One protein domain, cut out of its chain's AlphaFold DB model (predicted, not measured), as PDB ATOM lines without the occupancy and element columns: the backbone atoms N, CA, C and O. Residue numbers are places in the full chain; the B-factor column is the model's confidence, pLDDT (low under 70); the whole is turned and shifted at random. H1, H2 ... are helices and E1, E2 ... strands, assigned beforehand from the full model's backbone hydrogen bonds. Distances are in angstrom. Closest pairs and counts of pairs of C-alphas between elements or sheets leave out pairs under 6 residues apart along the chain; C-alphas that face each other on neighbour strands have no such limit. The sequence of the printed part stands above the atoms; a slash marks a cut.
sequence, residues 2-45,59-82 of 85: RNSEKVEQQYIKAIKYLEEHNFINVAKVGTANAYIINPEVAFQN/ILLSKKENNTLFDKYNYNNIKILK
ATOM      1  N   ARG A   2       7.266 -39.627 117.757       59.56
ATOM      2  CA  ARG A   2       6.050 -39.139 118.467       59.56
ATOM      3  C   ARG A   2       5.250 -37.995 117.805       59.56
ATOM      4  O   ARG A   2       4.051 -37.883 118.045       59.56
ATOM      5  N   ASN A   3       5.884 -37.127 117.011       62.50
ATOM      6  CA  ASN A   3       5.183 -36.004 116.367       62.50
ATOM      7  C   ASN A   3       4.427 -36.409 115.092       62.50
ATOM      8  O   ASN A   3       3.373 -35.841 114.831       62.50
ATOM      9  N   SER A   4       4.915 -37.390 114.326       64.69
ATOM     10  CA  SER A   4       4.256 -37.826 113.086       64.69
ATOM     11  C   SER A   4       2.950 -38.571 113.363       64.69
ATOM     12  O   SER A   4       1.952 -38.307 112.703       64.69
ATOM     13  N   GLU A   5       2.917 -39.405 114.404       72.56
ATOM     14  CA  GLU A   5       1.708 -40.131 114.827       72.56
ATOM     15  C   GLU A   5       0.594 -39.181 115.292       72.56
ATOM     16  O   GLU A   5      -0.576 -39.374 114.973       72.56
ATOM     17  N   LYS A   6       0.940 -38.107 116.016       75.88
ATOM     18  CA  LYS A   6      -0.042 -37.087 116.426       75.88
ATOM     19  C   LYS A   6      -0.657 -36.362 115.232       75.88
ATOM     20  O   LYS A   6      -1.850 -36.071 115.255       75.88
ATOM     21  N   VAL A   7       0.153 -36.064 114.220       80.25
ATOM     22  CA  VAL A   7      -0.287 -35.387 112.996       80.25
ATOM     23  C   VAL A   7      -1.198 -36.305 112.175       80.25
ATOM     24  O   VAL A   7      -2.269 -35.882 111.753       80.25
ATOM     25  N   GLU A   8      -0.850 -37.584 112.037       76.62
ATOM     26  CA  GLU A   8      -1.690 -38.583 111.365       76.62
ATOM     27  C   GLU A   8      -3.068 -38.726 112.032       76.62
ATOM     28  O   GLU A   8      -4.104 -38.680 111.367       76.62
ATOM     29  N   GLN A   9      -3.101 -38.786 113.366       84.56
ATOM     30  CA  GLN A   9      -4.351 -38.826 114.128       84.56
ATOM     31  C   GLN A   9      -5.212 -37.568 113.932       84.56
ATOM     32  O   GLN A   9      -6.442 -37.653 113.962       84.56
ATOM     33  N   GLN A  10      -4.601 -36.397 113.724       90.75
ATOM     34  CA  GLN A  10      -5.340 -35.171 113.408       90.75
ATOM     35  C   GLN A  10      -5.970 -35.232 112.016       90.75
ATOM     36  O   GLN A  10      -7.146 -34.895 111.878       90.75
ATOM     37  N   TYR A  11      -5.240 -35.718 111.008       86.62
ATOM     38  CA  TYR A  11      -5.784 -35.889 109.659       86.62
ATOM     39  C   TYR A  11      -6.953 -36.873 109.630       86.62
ATOM     40  O   TYR A  11      -7.986 -36.568 109.037       86.62
ATOM     41  N   ILE A  12      -6.847 -38.007 110.329       89.12
ATOM     42  CA  ILE A  12      -7.939 -38.988 110.419       89.12
ATOM     43  C   ILE A  12      -9.197 -38.354 111.028       89.12
ATOM     44  O   ILE A  12     -10.299 -38.563 110.523       89.12
ATOM     45  N   LYS A  13      -9.049 -37.555 112.092       93.00
ATOM     46  CA  LYS A  13     -10.177 -36.843 112.713       93.00
ATOM     47  C   LYS A  13     -10.797 -35.812 111.775       93.00
ATOM     48  O   LYS A  13     -12.018 -35.743 111.692       93.00
ATOM     49  N   ALA A  14      -9.975 -35.041 111.066       92.94
ATOM     50  CA  ALA A  14     -10.457 -34.045 110.115       92.94
ATOM     51  C   ALA A  14     -11.227 -34.695 108.956       92.94
ATOM     52  O   ALA A  14     -12.312 -34.241 108.611       92.94
ATOM     53  N   ILE A  15     -10.705 -35.793 108.402       87.50
ATOM     54  CA  ILE A  15     -11.368 -36.560 107.338       87.50
ATOM     55  C   ILE A  15     -12.719 -37.093 107.820       87.50
ATOM     56  O   ILE A  15     -13.716 -36.879 107.138       87.50
ATOM     57  N   LYS A  16     -12.774 -37.716 109.006       88.62
ATOM     58  CA  LYS A  16     -14.035 -38.205 109.587       88.62
ATOM     59  C   LYS A  16     -15.052 -37.087 109.771       88.62
ATOM     60  O   LYS A  16     -16.196 -37.241 109.372       88.62
ATOM     61  N   TYR A  17     -14.622 -35.952 110.316       93.38
ATOM     62  CA  TYR A  17     -15.497 -34.797 110.507       93.38
ATOM     63  C   TYR A  17     -16.086 -34.302 109.177       93.38
ATOM     64  O   TYR A  17     -17.284 -34.047 109.083       93.38
ATOM     65  N   LEU A  18     -15.258 -34.199 108.133       88.44
ATOM     66  CA  LEU A  18     -15.699 -33.773 106.802       88.44
ATOM     67  C   LEU A  18     -16.632 -34.794 106.134       88.44
ATOM     68  O   LEU A  18     -17.555 -34.391 105.426       88.44
ATOM     69  N   GLU A  19     -16.405 -36.088 106.351       83.38
ATOM     70  CA  GLU A  19     -17.258 -37.173 105.852       83.38
ATOM     71  C   GLU A  19     -18.618 -37.198 106.565       83.38
ATOM     72  O   GLU A  19     -19.656 -37.205 105.905       83.38
ATOM     73  N   GLU A  20     -18.635 -37.088 107.899       88.75
ATOM     74  CA  GLU A  20     -19.858 -36.998 108.717       88.75
ATOM     75  C   GLU A  20     -20.758 -35.824 108.302       88.75
ATOM     76  O   GLU A  20     -21.983 -35.921 108.369       88.75
ATOM     77  N   HIS A  21     -20.158 -34.726 107.838       89.00
ATOM     78  CA  HIS A  21     -20.872 -33.532 107.384       89.00
ATOM     79  C   HIS A  21     -21.047 -33.472 105.853       89.00
ATOM     80  O   HIS A  21     -21.423 -32.431 105.316       89.00
ATOM     81  N   ASN A  22     -20.795 -34.577 105.140       80.50
ATOM     82  CA  ASN A  22     -20.989 -34.723 103.693       80.50
ATOM     83  C   ASN A  22     -20.236 -33.679 102.838       80.50
ATOM     84  O   ASN A  22     -20.679 -33.312 101.747       80.50
ATOM     85  N   PHE A  23     -19.090 -33.186 103.311       78.62
ATOM     86  CA  PHE A  23     -18.189 -32.343 102.516       78.62
ATOM     87  C   PHE A  23     -17.296 -33.182 101.600       78.62
ATOM     88  O   PHE A  23     -16.951 -32.748 100.497       78.62
ATOM     89  N   ILE A  24     -16.943 -34.389 102.041       81.06
ATOM     90  CA  ILE A  24     -16.194 -35.379 101.266       81.06
ATOM     91  C   ILE A  24     -16.850 -36.755 101.401       81.06
ATOM     92  O   ILE A  24     -17.501 -37.036 102.399       81.06
ATOM     93  N   ASN A  25     -16.634 -37.620 100.418       78.00
ATOM     94  CA  ASN A  25     -16.953 -39.042 100.469       78.00
ATOM     95  C   ASN A  25     -15.680 -39.845 100.192       78.00
ATOM     96  O   ASN A  25     -14.874 -39.451  99.345       78.00
ATOM     97  N   VAL A  26     -15.492 -40.972 100.877       77.19
ATOM     98  CA  VAL A  26     -14.314 -41.829 100.690       77.19
ATOM     99  C   VAL A  26     -14.722 -43.134 100.011       77.19
ATOM    100  O   VAL A  26     -15.568 -43.873 100.505       77.19
ATOM    101  N   ALA A  27     -14.106 -43.440  98.870       74.69
ATOM    102  CA  ALA A  27     -14.305 -44.690  98.143       74.69
ATOM    103  C   ALA A  27     -13.020 -45.524  98.140       74.69
ATOM    104  O   ALA A  27     -11.919 -44.988  98.050       74.69
ATOM    105  N   LYS A  28     -13.137 -46.852  98.190       73.69
ATOM    106  CA  LYS A  28     -11.980 -47.752  98.113       73.69
ATOM    107  C   LYS A  28     -11.720 -48.174  96.667       73.69
ATOM    108  O   LYS A  28     -12.621 -48.678  96.002       73.69
ATOM    109  N   VAL A  29     -10.481 -48.024  96.200       69.75
ATOM    110  CA  VAL A  29     -10.029 -48.421  94.858       69.75
ATOM    111  C   VAL A  29      -8.798 -49.316  95.000       69.75
ATOM    112  O   VAL A  29      -7.677 -48.844  95.183       69.75
ATOM    113  N   GLY A  30      -9.010 -50.634  94.960       76.94
ATOM    114  CA  GLY A  30      -7.948 -51.613  95.212       76.94
ATOM    115  C   GLY A  30      -7.398 -51.497  96.640       76.94
ATOM    116  O   GLY A  30      -8.128 -51.708  97.612       76.94
ATOM    117  N   THR A  31      -6.112 -51.160  96.761       79.06
ATOM    118  CA  THR A  31      -5.425 -50.902  98.041       79.06
ATOM    119  C   THR A  31      -5.447 -49.429  98.461       79.06
ATOM    120  O   THR A  31      -5.011 -49.119  99.567       79.06
ATOM    121  N   ALA A  32      -5.971 -48.529  97.624       75.12
ATOM    122  CA  ALA A  32      -6.000 -47.090  97.871       75.12
ATOM    123  C   ALA A  32      -7.398 -46.580  98.259       75.12
ATOM    124  O   ALA A  32      -8.418 -47.206  97.960       75.12
ATOM    125  N   ASN A  33      -7.433 -45.398  98.878       78.69
ATOM    126  CA  ASN A  33      -8.656 -44.636  99.130       78.69
ATOM    127  C   ASN A  33      -8.720 -43.439  98.172       78.69
ATOM    128  O   ASN A  33      -7.775 -42.658  98.079       78.69
ATOM    129  N   ALA A  34      -9.843 -43.292  97.481       77.06
ATOM    130  CA  ALA A  34     -10.191 -42.127  96.688       77.06
ATOM    131  C   ALA A  34     -11.055 -41.182  97.534       77.06
ATOM    132  O   ALA A  34     -12.148 -41.548  97.963       77.06
ATOM    133  N   TYR A  35     -10.561 -39.967  97.759       80.00
ATOM    134  CA  TYR A  35     -11.279 -38.911  98.471       80.00
ATOM    135  C   TYR A  35     -11.994 -38.022  97.454       80.00
ATOM    136  O   TYR A  35     -11.359 -37.402  96.602       80.00
ATOM    137  N   ILE A  36     -13.319 -37.987  97.528       78.88
ATOM    138  CA  ILE A  36     -14.193 -37.325  96.561       78.88
ATOM    139  C   ILE A  36     -14.824 -36.116  97.247       78.88
ATOM    140  O   ILE A  36     -15.500 -36.266  98.258       78.88
ATOM    141  N   ILE A  37     -14.627 -34.916  96.706       78.81
ATOM    142  CA  ILE A  37     -15.260 -33.698  97.231       78.81
ATOM    143  C   ILE A  37     -16.729 -33.673  96.805       78.81
ATOM    144  O   ILE A  37     -17.042 -34.009  95.662       78.81
ATOM    145  N   ASN A  38     -17.624 -33.250  97.701       75.50
ATOM    146  CA  ASN A  38     -19.033 -33.090  97.368       75.50
ATOM    147  C   ASN A  38     -19.209 -32.033  96.251       75.50
ATOM    148  O   ASN A  38     -18.901 -30.855  96.470       75.50
ATOM    149  N   PRO A  39     -19.721 -32.414  95.066       67.19
ATOM    150  CA  PRO A  39     -19.883 -31.498  93.939       67.19
ATOM    151  C   PRO A  39     -20.883 -30.368  94.219       67.19
ATOM    152  O   PRO A  39     -20.678 -29.253  93.745       67.19
ATOM    153  N   GLU A  40     -21.923 -30.619  95.021       70.38
ATOM    154  CA  GLU A  40     -22.912 -29.603  95.414       70.38
ATOM    155  C   GLU A  40     -22.309 -28.541  96.342       70.38
ATOM    156  O   GLU A  40     -22.845 -27.442  96.448       70.38
ATOM    157  N   VAL A  41     -21.183 -28.836  97.003       72.88
ATOM    158  CA  VAL A  41     -20.406 -27.852  97.772       72.88
ATOM    159  C   VAL A  41     -19.348 -27.187  96.890       72.88
ATOM    160  O   VAL A  41     -19.208 -25.968  96.898       72.88
ATOM    161  N   ALA A  42     -18.619 -27.972  96.093       67.62
ATOM    162  CA  ALA A  42     -17.503 -27.477  95.291       67.62
ATOM    163  C   ALA A  42     -17.924 -26.531  94.153       67.62
ATOM    164  O   ALA A  42     -17.154 -25.650  93.773       67.62
ATOM    165  N   PHE A  43     -19.129 -26.700  93.596       65.12
ATOM    166  CA  PHE A  43     -19.553 -26.004  92.375       65.12
ATOM    167  C   PHE A  43     -20.682 -24.980  92.573       65.12
ATOM    168  O   PHE A  43     -21.276 -24.547  91.586       65.12
ATOM    169  N   GLN A  44     -20.946 -24.533  93.808       63.19
ATOM    170  CA  GLN A  44     -22.078 -23.645  94.141       63.19
ATOM    171  C   GLN A  44     -22.159 -22.356  93.301       63.19
ATOM    172  O   GLN A  44     -23.259 -21.896  93.008       63.19
ATOM    173  N   ASN A  45     -21.020 -21.809  92.855       58.88
ATOM    174  CA  ASN A  45     -20.949 -20.533  92.124       58.88
ATOM    175  C   ASN A  45     -20.526 -20.651  90.651       58.88
ATOM    176  O   ASN A  45     -20.386 -19.636  89.965       58.88
ATOM    177  N   ILE A  59      -5.983 -47.851  85.350       65.19
ATOM    178  CA  ILE A  59      -5.728 -48.695  86.523       65.19
ATOM    179  C   ILE A  59      -4.764 -49.814  86.119       65.19
ATOM    180  O   ILE A  59      -5.101 -50.665  85.296       65.19
ATOM    181  N   LEU A  60      -3.568 -49.819  86.709       59.28
ATOM    182  CA  LEU A  60      -2.580 -50.884  86.548       59.28
ATOM    183  C   LEU A  60      -2.659 -51.828  87.749       59.28
ATOM    184  O   LEU A  60      -2.436 -51.418  88.885       59.28
ATOM    185  N   LEU A  61      -2.982 -53.096  87.494       57.66
ATOM    186  CA  LEU A  61      -3.060 -54.139  88.516       57.66
ATOM    187  C   LEU A  61      -1.852 -55.067  88.398       57.66
ATOM    188  O   LEU A  61      -1.601 -55.635  87.335       57.66
ATOM    189  N   SER A  62      -1.115 -55.249  89.495       66.31
ATOM    190  CA  SER A  62       0.023 -56.166  89.531       66.31
ATOM    191  C   SER A  62      -0.421 -57.582  89.915       66.31
ATOM    192  O   SER A  62      -1.261 -57.768  90.802       66.31
ATOM    193  N   LYS A  63       0.171 -58.604  89.281       66.69
ATOM    194  CA  LYS A  63      -0.075 -60.013  89.636       66.69
ATOM    195  C   LYS A  63       0.350 -60.313  91.072       66.69
ATOM    196  O   LYS A  63      -0.400 -60.948  91.799       66.69
ATOM    197  N   LYS A  64       1.502 -59.778  91.488       70.62
ATOM    198  CA  LYS A  64       2.095 -59.979  92.819       70.62
ATOM    199  C   LYS A  64       1.146 -59.595  93.960       70.62
ATOM    200  O   LYS A  64       1.142 -60.269  94.985       70.62
ATOM    201  N   GLU A  65       0.352 -58.541  93.784       47.72
ATOM    202  CA  GLU A  65      -0.595 -58.052  94.798       47.72
ATOM    203  C   GLU A  65      -1.998 -58.654  94.654       47.72
ATOM    204  O   GLU A  65      -2.794 -58.588  95.584       47.72
ATOM    205  N   ASN A  66      -2.309 -59.262  93.505       62.62
ATOM    206  CA  ASN A  66      -3.649 -59.737  93.168       62.62
ATOM    207  C   ASN A  66      -3.654 -61.224  92.772       62.62
ATOM    208  O   ASN A  66      -4.409 -61.616  91.884       62.62
ATOM    209  N   ASN A  67      -2.828 -62.063  93.410       65.12
ATOM    210  CA  ASN A  67      -2.667 -63.479  93.036       65.12
ATOM    211  C   ASN A  67      -4.017 -64.205  92.876       65.12
ATOM    212  O   ASN A  67      -4.270 -64.807  91.841       65.12
ATOM    213  N   THR A  68      -4.951 -64.013  93.814       65.00
ATOM    214  CA  THR A  68      -6.288 -64.637  93.786       65.00
ATOM    215  C   THR A  68      -7.160 -64.215  92.600       65.00
ATOM    216  O   THR A  68      -8.016 -64.984  92.162       65.00
ATOM    217  N   LEU A  69      -6.979 -62.999  92.075       67.06
ATOM    218  CA  LEU A  69      -7.650 -62.537  90.860       67.06
ATOM    219  C   LEU A  69      -7.045 -63.222  89.632       67.06
ATOM    220  O   LEU A  69      -7.777 -63.711  88.777       67.06
ATOM    221  N   PHE A  70      -5.714 -63.298  89.569       69.94
ATOM    222  CA  PHE A  70      -5.004 -63.893  88.438       69.94
ATOM    223  C   PHE A  70      -5.114 -65.423  88.386       69.94
ATOM    224  O   PHE A  70      -5.152 -65.984  87.294       69.94
ATOM    225  N   ASP A  71      -5.275 -66.093  89.526       67.19
ATOM    226  CA  ASP A  71      -5.508 -67.541  89.600       67.19
ATOM    227  C   ASP A  71      -6.895 -67.940  89.060       67.19
ATOM    228  O   ASP A  71      -7.086 -69.047  88.550       67.19
ATOM    229  N   LYS A  72      -7.876 -67.024  89.095       63.41
ATOM    230  CA  LYS A  72      -9.198 -67.234  88.479       63.41
ATOM    231  C   LYS A  72      -9.150 -67.217  86.953       63.41
ATOM    232  O   LYS A  72      -9.971 -67.885  86.335       63.41
ATOM    233  N   TYR A  73      -8.184 -66.520  86.355       66.25
ATOM    234  CA  TYR A  73      -7.967 -66.510  84.903       66.25
ATOM    235  C   TYR A  73      -7.257 -67.774  84.384       66.25
ATOM    236  O   TYR A  73      -6.834 -67.818  83.232       66.25
ATOM    237  N   ASN A  74      -7.127 -68.816  85.210       64.25
ATOM    238  CA  ASN A  74      -6.613 -70.106  84.774       64.25
ATOM    239  C   ASN A  74      -7.600 -70.789  83.807       64.25
ATOM    240  O   ASN A  74      -8.778 -70.964  84.125       64.25
ATOM    241  N   TYR A  75      -7.091 -71.215  82.649       63.38
ATOM    242  CA  TYR A  75      -7.823 -71.927  81.596       63.38
ATOM    243  C   TYR A  75      -8.635 -73.117  82.134       63.38
ATOM    244  O   TYR A  75      -9.785 -73.322  81.751       63.38
ATOM    245  N   ASN A  76      -8.088 -73.830  83.122       62.41
ATOM    246  CA  ASN A  76      -8.707 -75.008  83.736       62.41
ATOM    247  C   ASN A  76      -9.971 -74.691  84.563       62.41
ATOM    248  O   ASN A  76     -10.697 -75.602  84.960       62.41
ATOM    249  N   ASN A  77     -10.243 -73.414  84.848       59.06
ATOM    250  CA  ASN A  77     -11.407 -72.964  85.619       59.06
ATOM    251  C   ASN A  77     -12.583 -72.519  84.734       59.06
ATOM    252  O   ASN A  77     -13.641 -72.149  85.250       59.06
ATOM    253  N   ILE A  78     -12.436 -72.576  83.408       70.19
ATOM    254  CA  ILE A  78     -13.491 -72.221  82.457       70.19
ATOM    255  C   ILE A  78     -14.472 -73.396  82.346       70.19
ATOM    256  O   ILE A  78     -14.179 -74.416  81.728       70.19
ATOM    257  N   LYS A  79     -15.663 -73.246  82.942       59.53
ATOM    258  CA  LYS A  79     -16.685 -74.310  83.036       59.53
ATOM    259  C   LYS A  79     -17.076 -74.919  81.681       59.53
ATOM    260  O   LYS A  79     -17.192 -76.129  81.582       59.53
ATOM    261  N   ILE A  80     -17.176 -74.091  80.640       65.31
ATOM    262  CA  ILE A  80     -17.569 -74.496  79.275       65.31
ATOM    263  C   ILE A  80     -16.558 -75.460  78.627       65.31
ATOM    264  O   ILE A  80     -16.911 -76.219  77.732       65.31
ATOM    265  N   LEU A  81     -15.296 -75.452  79.071       59.50
ATOM    266  CA  LEU A  81     -14.261 -76.351  78.554       59.50
ATOM    267  C   LEU A  81     -14.210 -77.696  79.293       59.50
ATOM    268  O   LEU A  81     -13.628 -78.634  78.764       59.50
ATOM    269  N   LYS A  82     -14.846 -77.810  80.468       57.00
ATOM    270  CA  LYS A  82     -14.970 -79.077  81.212       57.00
ATOM    271  C   LYS A  82     -16.103 -79.970  80.713       57.00
ATOM    272  O   LYS A  82     -16.110 -81.148  81.015       57.00
TER     273      LYS A  82
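What this domain is: This is residues 2 to 45 and 59 to 82 of the 85 residues of an uncharacterized protein of Bacillus cereus VD021 (UniProt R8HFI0). The model is a spread-out chain of parts with a two-stranded hairpin, E1 and E2, in the middle; the long helix H1 makes a corner with the hairpin's open end, and its residues 2 to 14 stick out as a free arm. Beyond the hairpin's turn a loose tail with two short helices, H3 and then H4, leads on away from H1 and makes much of the length of the whole, while the short helix H2 follows E2 at the hairpin's open end. The printed part has 68 residues, with four named helices and two named strands in the order H1, E1, E2, H2, H3, H4; the sheet has the order E1 - E2 and is antiparallel, and the class is mixed, helices and strands. The whole is extended, with a radius of gyration of the C-alphas of 20.0 A, and its outline is flat, spanning 56 by 41 by 19 A.

Where its parts are: Begin with the sheet: find C-alpha 24 at (-16.194, -35.379, 101.266), where strand E1 starts, and go along residues 24 to 29, which cover 15.8 A from first to last C-alpha. Strand E2, residues 32 to 37, comes back over 16.3 A. Now look before the sheet for helix H1, residues 2 to 20: it starts at C-alpha 2, at (6.050, -39.139, 118.467), and measures 27.8 A from first to last C-alpha. After E2 you meet helix H2, residues 39 to 42, 4.9 A from first to last C-alpha. Past the cut come helix H3, residues 67 to 72, over 8.8 A, and helix H4, residues 79 to 82, over 5.4 A, which ends at C-alpha 82, at (-14.970, -79.077, 81.212).

How they stand to each other: Look first at E1 and E2, a hairpin of antiparallel neighbour strands whose directions stand at 153 degrees. Their C-alphas 24 and 37 face each other at 4.5 A, and so do 28 and 33 at 4.7 A. In the backbone, N 34 and O 27 are 2.7 A apart and N 25 and O 36 are 2.8 A apart, both within hydrogen-bond range. Next look at the last part of H1: residues 15 to 19 come within 10 A of the sheet. H1 and E1 have 4 pairs of C-alphas within 8 A, the closest being those of Glu 19 and Asn 25 at 5.7 A. H1 and E2 are near each other, with 5 pairs of C-alphas within 10 A. H1 touches no helix, and H2 and H1 are apart. Farther out, H3 is apart from E1 and from E2, and H4 is apart from H3. In the helix backbones, 14 of 15 O i to N i+4 pairs are within hydrogen-bond range in H1 and 1 of 2 in H3, while H2 and H4 are too short for such a pair.

The domain as a whole: The two C-alphas farthest apart are those of Asn 45 and Lys 82, at 59.9 A. Residues 46 to 58 are cut out, and C-alphas 45 and 59 are 32.5 A apart across the gap, which lies in the link from H2 to H3. Of the links that are printed whole, H1 to E1, E1 to E2 and E2 to H2 are tight, and H3 to H4 is short. Residues 2 to 14 of H1 stand free, and so do residues 72 to 82, of which 79 to 82 belong to H4. Without them the body has 44 residues and spans 48 by 22 by 11 A. The mean pLDDT of the printed part is 72.8; look in the B-factor column for 31 residues under 70, among them 2 to 4, 42 to 45, 59 to 63, 65 to 77 and 79 to 82.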